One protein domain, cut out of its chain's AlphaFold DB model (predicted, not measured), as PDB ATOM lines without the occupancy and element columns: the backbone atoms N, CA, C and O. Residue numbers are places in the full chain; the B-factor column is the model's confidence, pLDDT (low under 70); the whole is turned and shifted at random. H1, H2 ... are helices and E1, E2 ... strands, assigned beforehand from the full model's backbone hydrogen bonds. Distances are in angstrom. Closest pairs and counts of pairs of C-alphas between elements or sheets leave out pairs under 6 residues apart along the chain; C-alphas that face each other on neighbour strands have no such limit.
ATOM      1  N   GLU A  52     -36.563 -34.235 -16.366       70.44
ATOM      2  CA  GLU A  52     -36.736 -34.056 -17.808       70.44
ATOM      3  C   GLU A  52     -37.955 -34.809 -18.329       70.44
ATOM      4  O   GLU A  52     -38.790 -34.206 -19.008       70.44
ATOM      5  N   ALA A  53     -38.133 -36.071 -17.930       71.88
ATOM      6  CA  ALA A  53     -39.324 -36.843 -18.263       71.88
ATOM      7  C   ALA A  53     -40.602 -36.121 -17.797       71.88
ATOM      8  O   ALA A  53     -41.562 -35.979 -18.555       71.88
ATOM      9  N   LEU A  54     -40.608 -35.572 -16.578       78.69
ATOM     10  CA  LEU A  54     -41.738 -34.793 -16.062       78.69
ATOM     11  C   LEU A  54     -41.963 -33.474 -16.816       78.69
ATOM     12  O   LEU A  54     -43.119 -33.093 -17.030       78.69
ATOM     13  N   ARG A  55     -40.898 -32.765 -17.220       77.44
ATOM     14  CA  ARG A  55     -41.015 -31.558 -18.064       77.44
ATOM     15  C   ARG A  55     -41.597 -31.913 -19.426       77.44
ATOM     16  O   ARG A  55     -42.507 -31.223 -19.881       77.44
ATOM     17  N   TRP A  56     -41.124 -32.994 -20.039       85.69
ATOM     18  CA  TRP A  56     -41.621 -33.486 -21.320       85.69
ATOM     19  C   TRP A  56     -43.109 -33.844 -21.236       85.69
ATOM     20  O   TRP A  56     -43.896 -33.326 -22.028       85.69
ATOM     21  N   VAL A  57     -43.512 -34.609 -20.212       82.69
ATOM     22  CA  VAL A  57     -44.918 -34.982 -19.981       82.69
ATOM     23  C   VAL A  57     -45.802 -33.748 -19.804       82.69
ATOM     24  O   VAL A  57     -46.890 -33.684 -20.368       82.69
ATOM     25  N   ARG A  58     -45.354 -32.740 -19.043       81.69
ATOM     26  CA  ARG A  58     -46.108 -31.483 -18.886       81.69
ATOM     27  C   ARG A  58     -46.207 -30.689 -20.186       81.69
ATOM     28  O   ARG A  58     -47.266 -30.125 -20.446       81.69
ATOM     29  N   GLY A  59     -45.134 -30.643 -20.975       75.75
ATOM     30  CA  GLY A  59     -45.111 -29.967 -22.276       75.75
ATOM     31  C   GLY A  59     -46.083 -30.578 -23.288       75.75
ATOM     32  O   GLY A  59     -46.640 -29.850 -24.101       75.75
ATOM     33  N   HIS A  60     -46.360 -31.878 -23.175       74.56
ATOM     34  CA  HIS A  60     -47.271 -32.619 -24.053       74.56
ATOM     35  C   HIS A  60     -48.688 -32.746 -23.473       74.56
ATOM     36  O   HIS A  60     -49.359 -33.744 -23.685       74.56
ATOM     37  N   GLY A  61     -49.157 -31.762 -22.699       81.00
ATOM     38  CA  GLY A  61     -50.538 -31.752 -22.186       81.00
ATOM     39  C   GLY A  61     -50.778 -32.617 -20.942       81.00
ATOM     40  O   GLY A  61     -51.909 -32.716 -20.466       81.00
ATOM     41  N   GLY A  62     -49.722 -33.182 -20.356       88.69
ATOM     42  CA  GLY A  62     -49.782 -33.988 -19.140       88.69
ATOM     43  C   GLY A  62     -49.801 -35.494 -19.399       88.69
ATOM     44  O   GLY A  62     -49.849 -35.973 -20.528       88.69
ATOM     45  N   LEU A  63     -49.751 -36.266 -18.308       82.69
ATOM     46  CA  LEU A  63     -49.577 -37.723 -18.360       82.69
ATOM     47  C   LEU A  63     -50.718 -38.437 -19.093       82.69
ATOM     48  O   LEU A  63     -50.483 -39.462 -19.724       82.69
ATOM     49  N   ASP A  64     -51.937 -37.910 -19.007       85.69
ATOM     50  CA  ASP A  64     -53.110 -38.514 -19.640       85.69
ATOM     51  C   ASP A  64     -53.103 -38.346 -21.166       85.69
ATOM     52  O   ASP A  64     -53.559 -39.242 -21.875       85.69
ATOM     53  N   GLU A  65     -52.573 -37.231 -21.674       78.00
ATOM     54  CA  GLU A  65     -52.411 -36.985 -23.113       78.00
ATOM     55  C   GLU A  65     -51.291 -37.870 -23.666       78.00
ATOM     56  O   GLU A  65     -51.531 -38.684 -24.549       78.00
ATOM     57  N   VAL A  66     -50.122 -37.853 -23.018       77.62
ATOM     58  CA  VAL A  66     -48.993 -38.739 -23.340       77.62
ATOM     59  C   VAL A  66     -49.401 -40.211 -23.354       77.62
ATOM     60  O   VAL A  66     -49.024 -40.958 -24.255       77.62
ATOM     61  N   ARG A  67     -50.164 -40.664 -22.351       80.06
ATOM     62  CA  ARG A  67     -50.649 -42.051 -22.298       80.06
ATOM     63  C   ARG A  67     -51.582 -42.370 -23.452       80.06
ATOM     64  O   ARG A  67     -51.544 -43.494 -23.939       80.06
ATOM     65  N   ARG A  68     -52.422 -41.420 -23.861       79.44
ATOM     66  CA  ARG A  68     -53.323 -41.586 -25.001       79.44
ATOM     67  C   ARG A  68     -52.533 -41.706 -26.297       79.44
ATOM     68  O   ARG A  68     -52.753 -42.667 -27.020       79.44
ATOM     69  N   ASP A  69     -51.574 -40.815 -26.526       72.19
ATOM     70  CA  ASP A  69     -50.739 -40.823 -27.730       72.19
ATOM     71  C   ASP A  69     -49.889 -42.092 -27.814       72.19
ATOM     72  O   ASP A  69     -49.844 -42.756 -28.851       72.19
ATOM     73  N   PHE A  70     -49.279 -42.493 -26.695       76.81
ATOM     74  CA  PHE A  70     -48.540 -43.750 -26.606       76.81
ATOM     75  C   PHE A  70     -49.444 -44.957 -26.873       76.81
ATOM     76  O   PHE A  70     -49.058 -45.865 -27.606       76.81
ATOM     77  N   GLN A  71     -50.653 -44.972 -26.303       77.69
ATOM     78  CA  GLN A  71     -51.611 -46.049 -26.525       77.69
ATOM     79  C   GLN A  71     -52.072 -46.099 -27.983       77.69
ATOM     80  O   GLN A  71     -52.163 -47.188 -28.535       77.69
ATOM     81  N   ASP A  72     -52.321 -44.959 -28.623       75.31
ATOM     82  CA  ASP A  72     -52.698 -44.885 -30.036       75.31
ATOM     83  C   ASP A  72     -51.563 -45.367 -30.949       75.31
ATOM     84  O   ASP A  72     -51.802 -46.168 -31.856       75.31
ATOM     85  N   ALA A  73     -50.323 -44.949 -30.687       72.50
ATOM     86  CA  ALA A  73     -49.149 -45.429 -31.413       72.50
ATOM     87  C   ALA A  73     -48.939 -46.940 -31.217       72.50
ATOM     88  O   ALA A  73     -48.722 -47.669 -32.189       72.50
ATOM     89  N   TYR A  74     -49.067 -47.427 -29.978       79.06
ATOM     90  CA  TYR A  74     -48.987 -48.852 -29.667       79.06
ATOM     91  C   TYR A  74     -50.113 -49.637 -30.344       79.06
ATOM     92  O   TYR A  74     -49.841 -50.660 -30.958       79.06
ATOM     93  N   ASN A  75     -51.352 -49.137 -30.331       79.56
ATOM     94  CA  ASN A  75     -52.487 -49.765 -31.006       79.56
ATOM     95  C   ASN A  75     -52.233 -49.891 -32.514       79.56
ATOM     96  O   ASN A  75     -52.399 -50.977 -33.062       79.56
ATOM     97  N   ARG A  76     -51.753 -48.827 -33.177       75.06
ATOM     98  CA  ARG A  76     -51.392 -48.869 -34.607       75.06
ATOM     99  C   ARG A  76     -50.294 -49.894 -34.886       75.06
ATOM    100  O   ARG A  76     -50.398 -50.659 -35.844       75.06
ATOM    101  N   ARG A  77     -49.264 -49.941 -34.035       81.06
ATOM    102  CA  ARG A  77     -48.205 -50.959 -34.102       81.06
ATOM    103  C   ARG A  77     -48.784 -52.364 -33.947       81.06
ATOM    104  O   ARG A  77     -48.496 -53.227 -34.770       81.06
ATOM    105  N   SER A  78     -49.610 -52.598 -32.932       78.56
ATOM    106  CA  SER A  78     -50.229 -53.897 -32.665       78.56
ATOM    107  C   SER A  78     -51.140 -54.354 -33.796       78.56
ATOM    108  O   SER A  78     -51.073 -55.516 -34.188       78.56
ATOM    109  N   GLU A  79     -51.955 -53.460 -34.356       81.50
ATOM    110  CA  GLU A  79     -52.815 -53.748 -35.505       81.50
ATOM    111  C   GLU A  79     -51.995 -54.132 -36.741       81.50
ATOM    112  O   GLU A  79     -52.297 -55.133 -37.395       81.50
ATOM    113  N   LEU A  80     -50.925 -53.383 -37.032       77.38
ATOM    114  CA  LEU A  80     -50.024 -53.681 -38.142       77.38
ATOM    115  C   LEU A  80     -49.322 -55.033 -37.951       77.38
ATOM    116  O   LEU A  80     -49.365 -55.884 -38.838       77.38
ATOM    117  N   CYS A  81     -48.716 -55.262 -36.788       81.44
ATOM    118  CA  CYS A  81     -48.047 -56.520 -36.466       81.44
ATOM    119  C   CYS A  81     -49.021 -57.709 -36.548       81.44
ATOM    120  O   CYS A  81     -48.710 -58.711 -37.194       81.44
ATOM    121  N   ALA A  82     -50.242 -57.572 -36.018       83.31
ATOM    122  CA  ALA A  82     -51.283 -58.592 -36.131       83.31
ATOM    123  C   ALA A  82     -51.677 -58.874 -37.592       83.31
ATOM    124  O   ALA A  82     -51.817 -60.036 -37.975       83.31
ATOM    125  N   ALA A  83     -51.800 -57.838 -38.429       78.31
ATOM    126  CA  ALA A  83     -52.090 -57.988 -39.857       78.31
ATOM    127  C   ALA A  83     -50.961 -58.698 -40.631       78.31
ATOM    128  O   ALA A  83     -51.208 -59.356 -41.647       78.31
ATOM    129  N   LEU A  84     -49.721 -58.589 -40.152       83.06
ATOM    130  CA  LEU A  84     -48.556 -59.255 -40.731       83.06
ATOM    131  C   LEU A  84     -48.291 -60.644 -40.130       83.06
ATOM    132  O   LEU A  84     -47.511 -61.400 -40.706       83.06
ATOM    133  N   GLY A  85     -48.962 -61.004 -39.031       88.38
ATOM    134  CA  GLY A  85     -48.707 -62.240 -38.285       88.38
ATOM    135  C   GLY A  85     -47.402 -62.200 -37.483       88.38
ATOM    136  O   GLY A  85     -46.788 -63.242 -37.268       88.38
ATOM    137  N   ILE A  86     -46.973 -61.004 -37.084       86.38
ATOM    138  CA  ILE A  86     -45.721 -60.731 -36.375       86.38
ATOM    139  C   ILE A  86     -46.053 -60.315 -34.941       86.38
ATOM    140  O   ILE A  86     -47.064 -59.659 -34.692       86.38
ATOM    141  N   ASP A  87     -45.220 -60.724 -33.987       87.88
ATOM    142  CA  ASP A  87     -45.379 -60.351 -32.582       87.88
ATOM    143  C   ASP A  87     -45.093 -58.846 -32.399       87.88
ATOM    144  O   ASP A  87     -43.987 -58.391 -32.718       87.88
ATOM    145  N   PRO A  88     -46.060 -58.051 -31.901       80.62
ATOM    146  CA  PRO A  88     -45.869 -56.624 -31.711       80.62
ATOM    147  C   PRO A  88     -44.787 -56.275 -30.697       80.62
ATOM    148  O   PRO A  88     -44.217 -55.199 -30.841       80.62
ATOM    149  N   ASP A  89     -44.456 -57.126 -29.724       79.56
ATOM    150  CA  ASP A  89     -43.500 -56.777 -28.664       79.56
ATOM    151  C   ASP A  89     -42.040 -57.009 -29.085       79.56
ATOM    152  O   ASP A  89     -41.135 -56.337 -28.587       79.56
ATOM    153  N   THR A  90     -41.800 -57.895 -30.053       76.69
ATOM    154  CA  THR A  90     -40.446 -58.304 -30.471       76.69
ATOM    155  C   THR A  90     -40.131 -58.045 -31.943       76.69
ATOM    156  O   THR A  90     -38.961 -58.004 -32.312       76.69
ATOM    157  N   GLY A  91     -41.145 -57.811 -32.781       76.88
ATOM    158  CA  GLY A  91     -41.006 -57.856 -34.235       76.88
ATOM    159  C   GLY A  91     -41.258 -56.543 -34.968       76.88
ATOM    160  O   GLY A  91     -41.693 -56.590 -36.110       76.88
ATOM    161  N   TRP A  92     -41.028 -55.363 -34.378       78.88
ATOM    162  CA  TRP A  92     -41.248 -54.106 -35.122       78.88
ATOM    163  C   TRP A  92     -40.328 -53.979 -36.345       78.88
ATOM    164  O   TRP A  92     -40.794 -53.664 -37.436       78.88
ATOM    165  N   SER A  93     -39.039 -54.295 -36.197       76.00
ATOM    166  CA  SER A  93     -38.096 -54.321 -37.324       76.00
ATOM    167  C   SER A  93     -38.489 -55.360 -38.376       76.00
ATOM    168  O   SER A  93     -38.428 -55.069 -39.567       76.00
ATOM    169  N   ASP A  94     -38.961 -56.532 -37.947       78.12
ATOM    170  CA  ASP A  94     -39.443 -57.583 -38.849       78.12
ATOM    171  C   ASP A  94     -40.745 -57.175 -39.553       78.12
ATOM    172  O   ASP A  94     -40.935 -57.480 -40.727       78.12
ATOM    173  N   ALA A  95     -41.628 -56.445 -38.868       75.88
ATOM    174  CA  ALA A  95     -42.854 -55.892 -39.431       75.88
ATOM    175  C   ALA A  95     -42.554 -54.846 -40.503       75.88
ATOM    176  O   ALA A  95     -43.167 -54.883 -41.569       75.88
ATOM    177  N   MET A  96     -41.577 -53.970 -40.262       77.75
ATOM    178  CA  MET A  96     -41.109 -53.018 -41.269       77.75
ATOM    179  C   MET A  96     -40.420 -53.724 -42.443       77.75
ATOM    180  O   MET A  96     -40.715 -53.402 -43.587       77.75
ATOM    181  N   ALA A  97     -39.591 -54.743 -42.195       78.12
ATOM    182  CA  ALA A  97     -38.945 -55.514 -43.259       78.12
ATOM    183  C   ALA A  97     -39.953 -56.320 -44.106       78.12
ATOM    184  O   ALA A  97     -39.821 -56.410 -45.327       78.12
ATOM    185  N   GLU A  98     -40.982 -56.896 -43.481       78.94
ATOM    186  CA  GLU A  98     -42.055 -57.603 -44.185       78.94
ATOM    187  C   GLU A  98     -42.965 -56.629 -44.943       78.94
ATOM    188  O   GLU A  98     -43.407 -56.952 -46.047       78.94
ATOM    189  N   LEU A  99     -43.216 -55.431 -44.401       73.56
ATOM    190  CA  LEU A  99     -43.855 -54.346 -45.144       73.56
ATOM    191  C   LEU A  99     -43.031 -53.971 -46.368       73.56
ATOM    192  O   LEU A  99     -43.585 -53.985 -47.463       73.56
ATOM    193  N   ASP A 100     -41.732 -53.716 -46.214       69.94
ATOM    194  CA  ASP A 100     -40.835 -53.388 -47.324       69.94
ATOM    195  C   ASP A 100     -40.885 -54.478 -48.399       69.94
ATOM    196  O   ASP A 100     -41.082 -54.183 -49.576       69.94
ATOM    197  N   ARG A 101     -40.831 -55.756 -48.007       73.06
ATOM    198  CA  ARG A 101     -40.932 -56.893 -48.935       73.06
ATOM    199  C   ARG A 101     -42.289 -56.979 -49.644       73.06
ATOM    200  O   ARG A 101     -42.356 -57.399 -50.799       73.06
ATOM    201  N   ARG A 102     -43.392 -56.639 -48.967       71.19
ATOM    202  CA  ARG A 102     -44.749 -56.652 -49.552       71.19
ATOM    203  C   ARG A 102     -45.012 -55.439 -50.437       71.19
ATOM    204  O   ARG A 102     -45.732 -55.566 -51.426       71.19
ATOM    205  N   LEU A 103     -44.447 -54.292 -50.078       65.38
ATOM    206  CA  LEU A 103     -44.491 -53.051 -50.845       65.38
ATOM    207  C   LEU A 103     -43.591 -53.141 -52.086       65.38
ATOM    208  O   LEU A 103     -43.933 -52.564 -53.115       65.38
ATOM    209  N   MET A 104     -42.507 -53.922 -52.008       66.00
ATOM    210  CA  MET A 104     -41.530 -54.157 -53.074       66.00
ATOM    211  C   MET A 104     -41.321 -55.660 -53.365       66.00
ATOM    212  O   MET A 104     -40.281 -56.221 -53.012       66.00
ATOM    213  N   PRO A 105     -42.279 -56.343 -54.024       63.00
ATOM    214  CA  PRO A 105     -42.111 -57.738 -54.434       63.00
ATOM    215  C   PRO A 105     -40.924 -57.928 -55.396       63.00
ATOM    216  O   PRO A 105     -40.638 -57.055 -56.217       63.00
ATOM    217  N   GLU A 106     -40.288 -59.103 -55.367       55.88
ATOM    218  CA  GLU A 106     -39.301 -59.508 -56.386       55.88
ATOM    219  C   GLU A 106     -39.878 -59.341 -57.807       55.88
ATOM    220  O   GLU A 106     -40.998 -59.781 -58.085       55.88
ATOM    221  N   GLY A 107     -39.128 -58.697 -58.711       60.47
ATOM    222  CA  GLY A 107     -39.585 -58.365 -60.067       60.47
ATOM    223  C   GLY A 107     -40.343 -57.035 -60.196       60.47
ATOM    224  O   GLY A 107     -40.800 -56.691 -61.291       60.47
ATOM    225  N   MET A 108     -40.498 -56.275 -59.106       63.66
ATOM    226  CA  MET A 108     -40.973 -54.889 -59.129       63.66
ATOM    227  C   MET A 108     -39.834 -53.880 -58.926       63.66
ATOM    228  O   MET A 108     -40.049 -52.818 -58.358       63.66
ATOM    229  N   GLU A 109     -38.622 -54.142 -59.423       65.38
ATOM    230  CA  GLU A 109     -37.504 -53.190 -59.300       65.38
ATOM    231  C   GLU A 109     -37.808 -51.836 -59.977       65.38
ATOM    232  O   GLU A 109     -37.298 -50.800 -59.559       65.38
ATOM    233  N   TRP A 110     -38.721 -51.815 -60.958       64.25
ATOM    234  CA  TRP A 110     -39.243 -50.587 -61.575       64.25
ATOM    235  C   TRP A 110     -39.984 -49.671 -60.579       64.25
ATOM    236  O   TRP A 110     -40.062 -48.458 -60.800       64.25
ATOM    237  N   LEU A 111     -40.503 -50.223 -59.473       65.00
ATOM    238  CA  LEU A 111     -41.058 -49.435 -58.375       65.00
ATOM    239  C   LEU A 111     -39.969 -48.640 -57.656       65.00
ATOM    240  O   LEU A 111     -40.266 -47.538 -57.235       65.00
ATOM    241  N   VAL A 112     -38.711 -49.094 -57.594       68.44
ATOM    242  CA  VAL A 112     -37.605 -48.311 -56.999       68.44
ATOM    243  C   VAL A 112     -37.306 -47.052 -57.820       68.44
ATOM    244  O   VAL A 112     -36.973 -45.997 -57.270       68.44
ATOM    245  N   GLU A 113     -37.432 -47.150 -59.146       71.75
ATOM    246  CA  GLU A 113     -37.275 -46.008 -60.055       71.75
ATOM    247  C   GLU A 113     -38.473 -45.054 -59.999       71.75
ATOM    248  O   GLU A 113     -38.307 -43.847 -60.178       71.75
ATOM    249  N   SER A 114     -39.670 -45.590 -59.744       77.94
ATOM    250  CA  SER A 114     -40.929 -44.832 -59.722       77.94
ATOM    251  C   SER A 114     -41.357 -44.389 -58.319       77.94
ATOM    252  O   SER A 114     -42.332 -43.648 -58.194       77.94
ATOM    253  N   TRP A 115     -40.652 -44.835 -57.275       86.62
ATOM    254  CA  TRP A 115     -40.969 -44.522 -55.887       86.62
ATOM    255  C   TRP A 115     -40.827 -43.015 -55.645       86.62
ATOM    256  O   TRP A 115     -39.876 -42.408 -56.156       86.62
ATOM    257  N   PRO A 116     -41.731 -42.395 -54.865       90.25
ATOM    258  CA  PRO A 116     -41.606 -40.996 -54.487       90.25
ATOM    259  C   PRO A 116     -40.253 -40.709 -53.836       90.25
ATOM    260  O   PRO A 116     -39.768 -41.481 -53.007       90.25
ATOM    261  N   ARG A 117     -39.645 -39.584 -54.210       91.56
ATOM    262  CA  ARG A 117     -38.357 -39.137 -53.673       91.56
ATOM    263  C   ARG A 117     -38.455 -37.705 -53.186       91.56
ATOM    264  O   ARG A 117     -39.171 -36.902 -53.794       91.56
ATOM    265  N   PHE A 118     -37.702 -37.409 -52.140       90.56
ATOM    266  CA  PHE A 118     -37.449 -36.045 -51.705       90.56
ATOM    267  C   PHE A 118     -36.598 -35.289 -52.732       90.56
ATOM    268  O   PHE A 118     -36.044 -35.872 -53.673       90.56
ATOM    269  N   GLU A 119     -36.525 -33.971 -52.595       89.00
ATOM    270  CA  GLU A 119     -35.730 -33.071 -53.430       89.00
ATOM    271  C   GLU A 119     -34.232 -33.418 -53.458       89.00
ATOM    272  O   GLU A 119     -33.564 -33.159 -54.462       89.00
ATOM    273  N   ASP A 120     -33.727 -34.067 -52.408       83.00
ATOM    274  CA  ASP A 120     -32.359 -34.587 -52.286       83.00
ATOM    275  C   ASP A 120     -32.136 -35.927 -53.025       83.00
ATOM    276  O   ASP A 120     -30.999 -36.344 -53.250       83.00
ATOM    277  N   GLY A 121     -33.213 -36.575 -53.476       85.12
ATOM    278  CA  GLY A 121     -33.195 -37.854 -54.178       85.12
ATOM    279  C   GLY A 121     -33.378 -39.085 -53.288       85.12
ATOM    280  O   GLY A 121     -33.527 -40.182 -53.844       85.12
ATOM    281  N   GLU A 122     -33.424 -38.942 -51.964       84.44
ATOM    282  CA  GLU A 122     -33.727 -40.041 -51.044       84.44
ATOM    283  C   GLU A 122     -35.180 -40.521 -51.236       84.44
ATOM    284  O   GLU A 122     -36.078 -39.719 -51.525       84.44
ATOM    285  N   PRO A 123     -35.451 -41.835 -51.148       85.56
ATOM    286  CA  PRO A 123     -36.805 -42.365 -51.240       85.56
ATOM    287  C   PRO A 123     -37.624 -41.990 -50.000       85.56
ATOM    288  O   PRO A 123     -37.161 -42.141 -48.872       85.56
ATOM    289  N   VAL A 124     -38.866 -41.565 -50.222       86.12
ATOM    290  CA  VAL A 124     -39.821 -41.239 -49.156       86.12
ATOM    291  C   VAL A 124     -40.233 -42.508 -48.410       86.12
ATOM    292  O   VAL A 124     -40.609 -43.498 -49.042       86.12
ATOM    293  N   ARG A 125     -40.217 -42.489 -47.079       84.00
ATOM    294  CA  ARG A 125     -40.648 -43.600 -46.222       84.00
ATOM    295  C   ARG A 125     -41.978 -43.292 -45.549       84.00
ATOM    296  O   ARG A 125     -42.402 -42.144 -45.443       84.00
ATOM    297  N   PHE A 126     -42.660 -44.343 -45.098       77.25
ATOM    298  CA  PHE A 126     -43.789 -44.156 -44.195       77.25
ATOM    299  C   PHE A 126     -43.306 -43.494 -42.912       77.25
ATOM    300  O   PHE A 126     -42.245 -43.834 -42.397       77.25
ATOM    301  N   LEU A 127     -44.142 -42.602 -42.401       76.50
ATOM    302  CA  LEU A 127     -43.907 -41.739 -41.256       76.50
ATOM    303  C   LEU A 127     -42.927 -40.582 -41.470       76.50
ATOM    304  O   LEU A 127     -42.839 -39.747 -40.579       76.50
ATOM    305  N   ASP A 128     -42.276 -40.467 -42.632       79.75
ATOM    306  CA  ASP A 128     -41.495 -39.267 -42.934       79.75
ATOM    307  C   ASP A 128     -42.407 -38.036 -43.000       79.75
ATOM    308  O   ASP A 128     -43.524 -38.104 -43.531       79.75
ATOM    309  N   ASP A 129     -41.910 -36.897 -42.535       83.44
ATOM    310  CA  ASP A 129     -42.579 -35.619 -42.730       83.44
ATOM    311  C   ASP A 129     -42.289 -35.047 -44.120       83.44
ATOM    312  O   ASP A 129     -41.185 -35.145 -44.664       83.44
ATOM    313  N   PHE A 130     -43.305 -34.428 -44.712       86.75
ATOM    314  CA  PHE A 130     -43.223 -33.734 -45.984       86.75
ATOM    315  C   PHE A 130     -44.027 -32.440 -45.967       86.75
ATOM    316  O   PHE A 130     -45.111 -32.356 -45.384       86.75
ATOM    317  N   GLU A 131     -43.526 -31.439 -46.680       86.38
ATOM    318  CA  GLU A 131     -44.219 -30.176 -46.871       86.38
ATOM    319  C   GLU A 131     -44.935 -30.155 -48.220       86.38
ATOM    320  O   GLU A 131     -44.401 -30.540 -49.269       86.38
ATOM    321  N   ARG A 132     -46.169 -29.652 -48.223       80.31
ATOM    322  CA  ARG A 132     -46.842 -29.283 -49.464       80.31
ATOM    323  C   ARG A 132     -47.747 -28.081 -49.259       80.31
ATOM    324  O   ARG A 132     -48.653 -28.126 -48.437       80.31
ATOM    325  N   TYR A 133     -47.541 -27.051 -50.081       79.62
ATOM    326  CA  TYR A 133     -48.266 -25.775 -50.011       79.62
ATOM    327  C   TYR A 133     -48.184 -25.090 -48.631       79.62
ATOM    328  O   TYR A 133     -49.128 -24.406 -48.247       79.62
ATOM    329  N   GLY A 134     -47.070 -25.255 -47.906       75.12
ATOM    330  CA  GLY A 134     -46.880 -24.701 -46.563       75.12
ATOM    331  C   GLY A 134     -47.463 -25.542 -45.423       75.12
ATOM    332  O   GLY A 134     -47.329 -25.141 -44.273       75.12
ATOM    333  N   ASP A 135     -48.091 -26.688 -45.716       75.81
ATOM    334  CA  ASP A 135     -48.568 -27.623 -44.694       75.81
ATOM    335  C   ASP A 135     -47.581 -28.784 -44.516       75.81
ATOM    336  O   ASP A 135     -47.323 -29.536 -45.467       75.81
ATOM    337  N   GLU A 136     -47.129 -28.999 -43.282       81.31
ATOM    338  CA  GLU A 136     -46.380 -30.191 -42.866       81.31
ATOM    339  C   GLU A 136     -47.324 -31.384 -42.682       81.31
ATOM    340  O   GLU A 136     -48.444 -31.259 -42.177       81.31
ATOM    341  N   ASN A 137     -46.929 -32.543 -43.198       82.50
ATOM    342  CA  ASN A 137     -47.726 -33.763 -43.190       82.50
ATOM    343  C   ASN A 137     -46.813 -34.968 -43.010       82.50
ATOM    344  O   ASN A 137     -45.765 -35.037 -43.628       82.50
ATOM    345  N   CYS A 138     -47.274 -35.969 -42.275       82.88
ATOM    346  CA  CYS A 138     -46.564 -37.231 -42.101       82.88
ATOM    347  C   CYS A 138     -47.065 -38.271 -43.121       82.88
ATOM    348  O   CYS A 138     -48.278 -38.441 -43.294       82.88
ATOM    349  N   VAL A 139     -46.177 -38.969 -43.833       83.69
ATOM    350  CA  VAL A 139     -46.548 -39.955 -44.864       83.69
ATOM    351  C   VAL A 139     -47.226 -41.171 -44.234       83.69
ATOM    352  O   VAL A 139     -46.597 -42.014 -43.607       83.69
ATOM    353  N   SER A 140     -48.527 -41.317 -44.468       80.12
ATOM    354  CA  SER A 140     -49.323 -42.463 -44.001       80.12
ATOM    355  C   SER A 140     -49.877 -43.315 -45.141       80.12
ATOM    356  O   SER A 140     -50.226 -44.474 -44.932       80.12
ATOM    357  N   VAL A 141     -49.945 -42.766 -46.359       84.06
ATOM    358  CA  VAL A 141     -50.433 -43.462 -47.555       84.06
ATOM    359  C   VAL A 141     -49.598 -43.067 -48.769       84.06
ATOM    360  O   VAL A 141     -49.450 -41.878 -49.046       84.06
ATOM    361  N   VAL A 142     -49.146 -44.060 -49.540       87.69
ATOM    362  CA  VAL A 142     -48.511 -43.881 -50.855       87.69
ATOM    363  C   VAL A 142     -49.370 -44.564 -51.920       87.69
ATOM    364  O   VAL A 142     -49.699 -45.741 -51.796       87.69
ATOM    365  N   ILE A 143     -49.743 -43.834 -52.971       87.62
ATOM    366  CA  ILE A 143     -50.466 -44.361 -54.137       87.62
ATOM    367  C   ILE A 143     -49.613 -44.107 -55.373       87.62
ATOM    368  O   ILE A 143     -49.196 -42.978 -55.598       87.62
ATOM    369  N   MET A 144     -49.384 -45.124 -56.198       86.94
ATOM    370  CA  MET A 144     -48.684 -44.977 -57.475       86.94
ATOM    371  C   MET A 144     -49.638 -45.246 -58.630       86.94
ATOM    372  O   MET A 144     -50.422 -46.196 -58.597       86.94
ATOM    373  N   TYR A 145     -49.558 -44.412 -59.660       84.62
ATOM    374  CA  TYR A 145     -50.359 -44.534 -60.868       84.62
ATOM    375  C   TYR A 145     -49.514 -45.073 -62.023       84.62
ATOM    376  O   TYR A 145     -48.299 -44.895 -62.089       84.62
ATOM    377  N   SER A 146     -50.169 -45.732 -62.979       81.06
ATOM    378  CA  SER A 146     -49.504 -46.381 -64.118       81.06
ATOM    379  C   SER A 146     -48.779 -45.417 -65.063       81.06
ATOM    380  O   SER A 146     -47.941 -45.843 -65.850       81.06
ATOM    381  N   ASP A 147     -49.116 -44.127 -65.032       83.75
ATOM    382  CA  ASP A 147     -48.435 -43.091 -65.811       83.75
ATOM    383  C   ASP A 147     -47.136 -42.593 -65.143       83.75
ATOM    384  O   ASP A 147     -46.407 -41.797 -65.737       83.75
ATOM    385  N   GLY A 148     -46.810 -43.102 -63.950       83.00
ATOM    386  CA  GLY A 148     -45.653 -42.718 -63.147       83.00
ATOM    387  C   GLY A 148     -45.898 -41.511 -62.238       83.00
ATOM    388  O   GLY A 148     -44.957 -41.050 -61.600       83.00
ATOM    389  N   SER A 149     -47.125 -40.981 -62.191       90.44
ATOM    390  CA  SER A 149     -47.545 -40.056 -61.137       90.44
ATOM    391  C   SER A 149     -47.785 -40.809 -59.823       90.44
ATOM    392  O   SER A 149     -47.944 -42.035 -59.806       90.44
ATOM    393  N   PHE A 150     -47.812 -40.091 -58.705       92.12
ATOM    394  CA  PHE A 150     -48.038 -40.687 -57.387       92.12
ATOM    395  C   PHE A 150     -48.876 -39.771 -56.498       92.12
ATOM    396  O   PHE A 150     -49.126 -38.624 -56.843       92.12
ATOM    397  N   ALA A 151     -49.337 -40.254 -55.350       91.94
ATOM    398  CA  ALA A 151     -49.958 -39.431 -54.327       91.94
ATOM    399  C   ALA A 151     -49.474 -39.823 -52.931       91.94
ATOM    400  O   ALA A 151     -49.395 -41.009 -52.616       91.94
ATOM    401  N   LEU A 152     -49.212 -38.817 -52.095       90.69
ATOM    402  CA  LEU A 152     -48.941 -38.977 -50.666       90.69
ATOM    403  C   LEU A 152     -50.130 -38.447 -49.874       90.69
ATOM    404  O   LEU A 152     -50.556 -37.318 -50.109       90.69
ATOM    405  N   ASN A 153     -50.702 -39.251 -48.977       89.75
ATOM    406  CA  ASN A 153     -51.914 -38.901 -48.218       89.75
ATOM    407  C   ASN A 153     -53.032 -38.332 -49.115       89.75
ATOM    408  O   ASN A 153     -53.647 -37.314 -48.801       89.75
ATOM    409  N   LEU A 154     -53.261 -38.971 -50.273       86.94
ATOM    410  CA  LEU A 154     -54.225 -38.558 -51.309       86.94
ATOM    411  C   LEU A 154     -53.888 -37.243 -52.045       86.94
ATOM    412  O   LEU A 154     -54.682 -36.776 -52.861       86.94
ATOM    413  N   ARG A 155     -52.706 -36.658 -51.819       88.06
ATOM    414  CA  ARG A 155     -52.227 -35.463 -52.524       88.06
ATOM    415  C   ARG A 155     -51.391 -35.871 -53.736       88.06
ATOM    416  O   ARG A 155     -50.314 -36.428 -53.570       88.06
ATOM    417  N   ALA A 156     -51.879 -35.593 -54.945       91.31
ATOM    418  CA  ALA A 156     -51.283 -36.063 -56.203       91.31
ATOM    419  C   ALA A 156     -50.046 -35.261 -56.644       91.31
ATOM    420  O   ALA A 156     -50.056 -34.034 -56.590       91.31
ATOM    421  N   TYR A 157     -49.012 -35.942 -57.112       91.69
ATOM    422  CA  TYR A 157     -47.745 -35.434 -57.630       91.69
ATOM    423  C   TYR A 157     -47.563 -35.942 -59.057       91.69
ATOM    424  O   TYR A 157     -47.900 -37.084 -59.373       91.69
ATOM    425  N   SER A 158     -47.023 -35.098 -59.926       91.31
ATOM    426  CA  SER A 158     -46.762 -35.438 -61.322       91.31
ATOM    427  C   SER A 158     -45.599 -36.423 -61.446       91.31
ATOM    428  O   SER A 158     -44.747 -36.534 -60.565       91.31
TER     429      SER A 158
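AT A GLANCE: This is residues 52 to 158 of the 334 residues of an uncharacterized protein of Collinsella sp. An7 (UniProt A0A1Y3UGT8). The model is a loose, open frame: the long helix H2 makes an arm with the small helix H1 set across its first end, and its last part makes a corner with H3. From H3 the chain goes by H4 to two small strand pieces, the hairpin E1 E2 and the three-stranded sheet E3 - E4 - E5, both antiparallel. The 107 printed residues hold four named helices, then five named strands, a mixed class. The whole is loose, with a radius of gyration of the C-alphas of 17.1 A and spans of 49 by 38 by 22 A.

IN THESE COORDINATES: H1, residues 52 to 59, begins at C-alpha 52 (-36.736, -34.056, -17.808). H2, residues 63 to 84, is 31.1 A long; H3, residues 92 to 103, is 16.1 A; H4 is residues 109 to 114. E1, residues 129 to 132, and E2, residues 135 to 138, are each 10.2 A. E3 is residues 142 to 144, E4 150 to 152, and E5 155 to 157, ending at C-alpha 157 (-47.745, -35.434, -57.630).

HOW THE PARTS SIT: H1 and H2 are close but not clearly touching, about perpendicular at 83 degrees; their closest C-alphas, Val 57 and Leu 63, are 5.6 A apart. H2 touches H3 with residues 77 to 84 alone, closest at the C-alphas of Cys 81 and Ala 95, 6.0 A, at a steep tilt of 51 degrees, the same way. H4 and E3 are only just apart, at 8.1 A. In the hairpin E1 and E2, N 130 and O 137 are 2.8 A apart, within hydrogen-bond range. E3, E4 and E5 form a meander, each strand the antiparallel neighbour of the one before; N 151 and O 143 are 2.7 A apart, N 157 and O 150 2.7 A. Every O i to N i+4 pair is within range in H1, H2 and H3, and 1 of 2 in H4.

THE WHOLE: The C-alphas farthest apart, Leu 54 and Asp 147, are 50.9 A apart. The printed part has no cut; the link H4 to E1 is long. Residues 105 to 110 stand free. Residue 100 and residues 103 to 112 have pLDDT under 70.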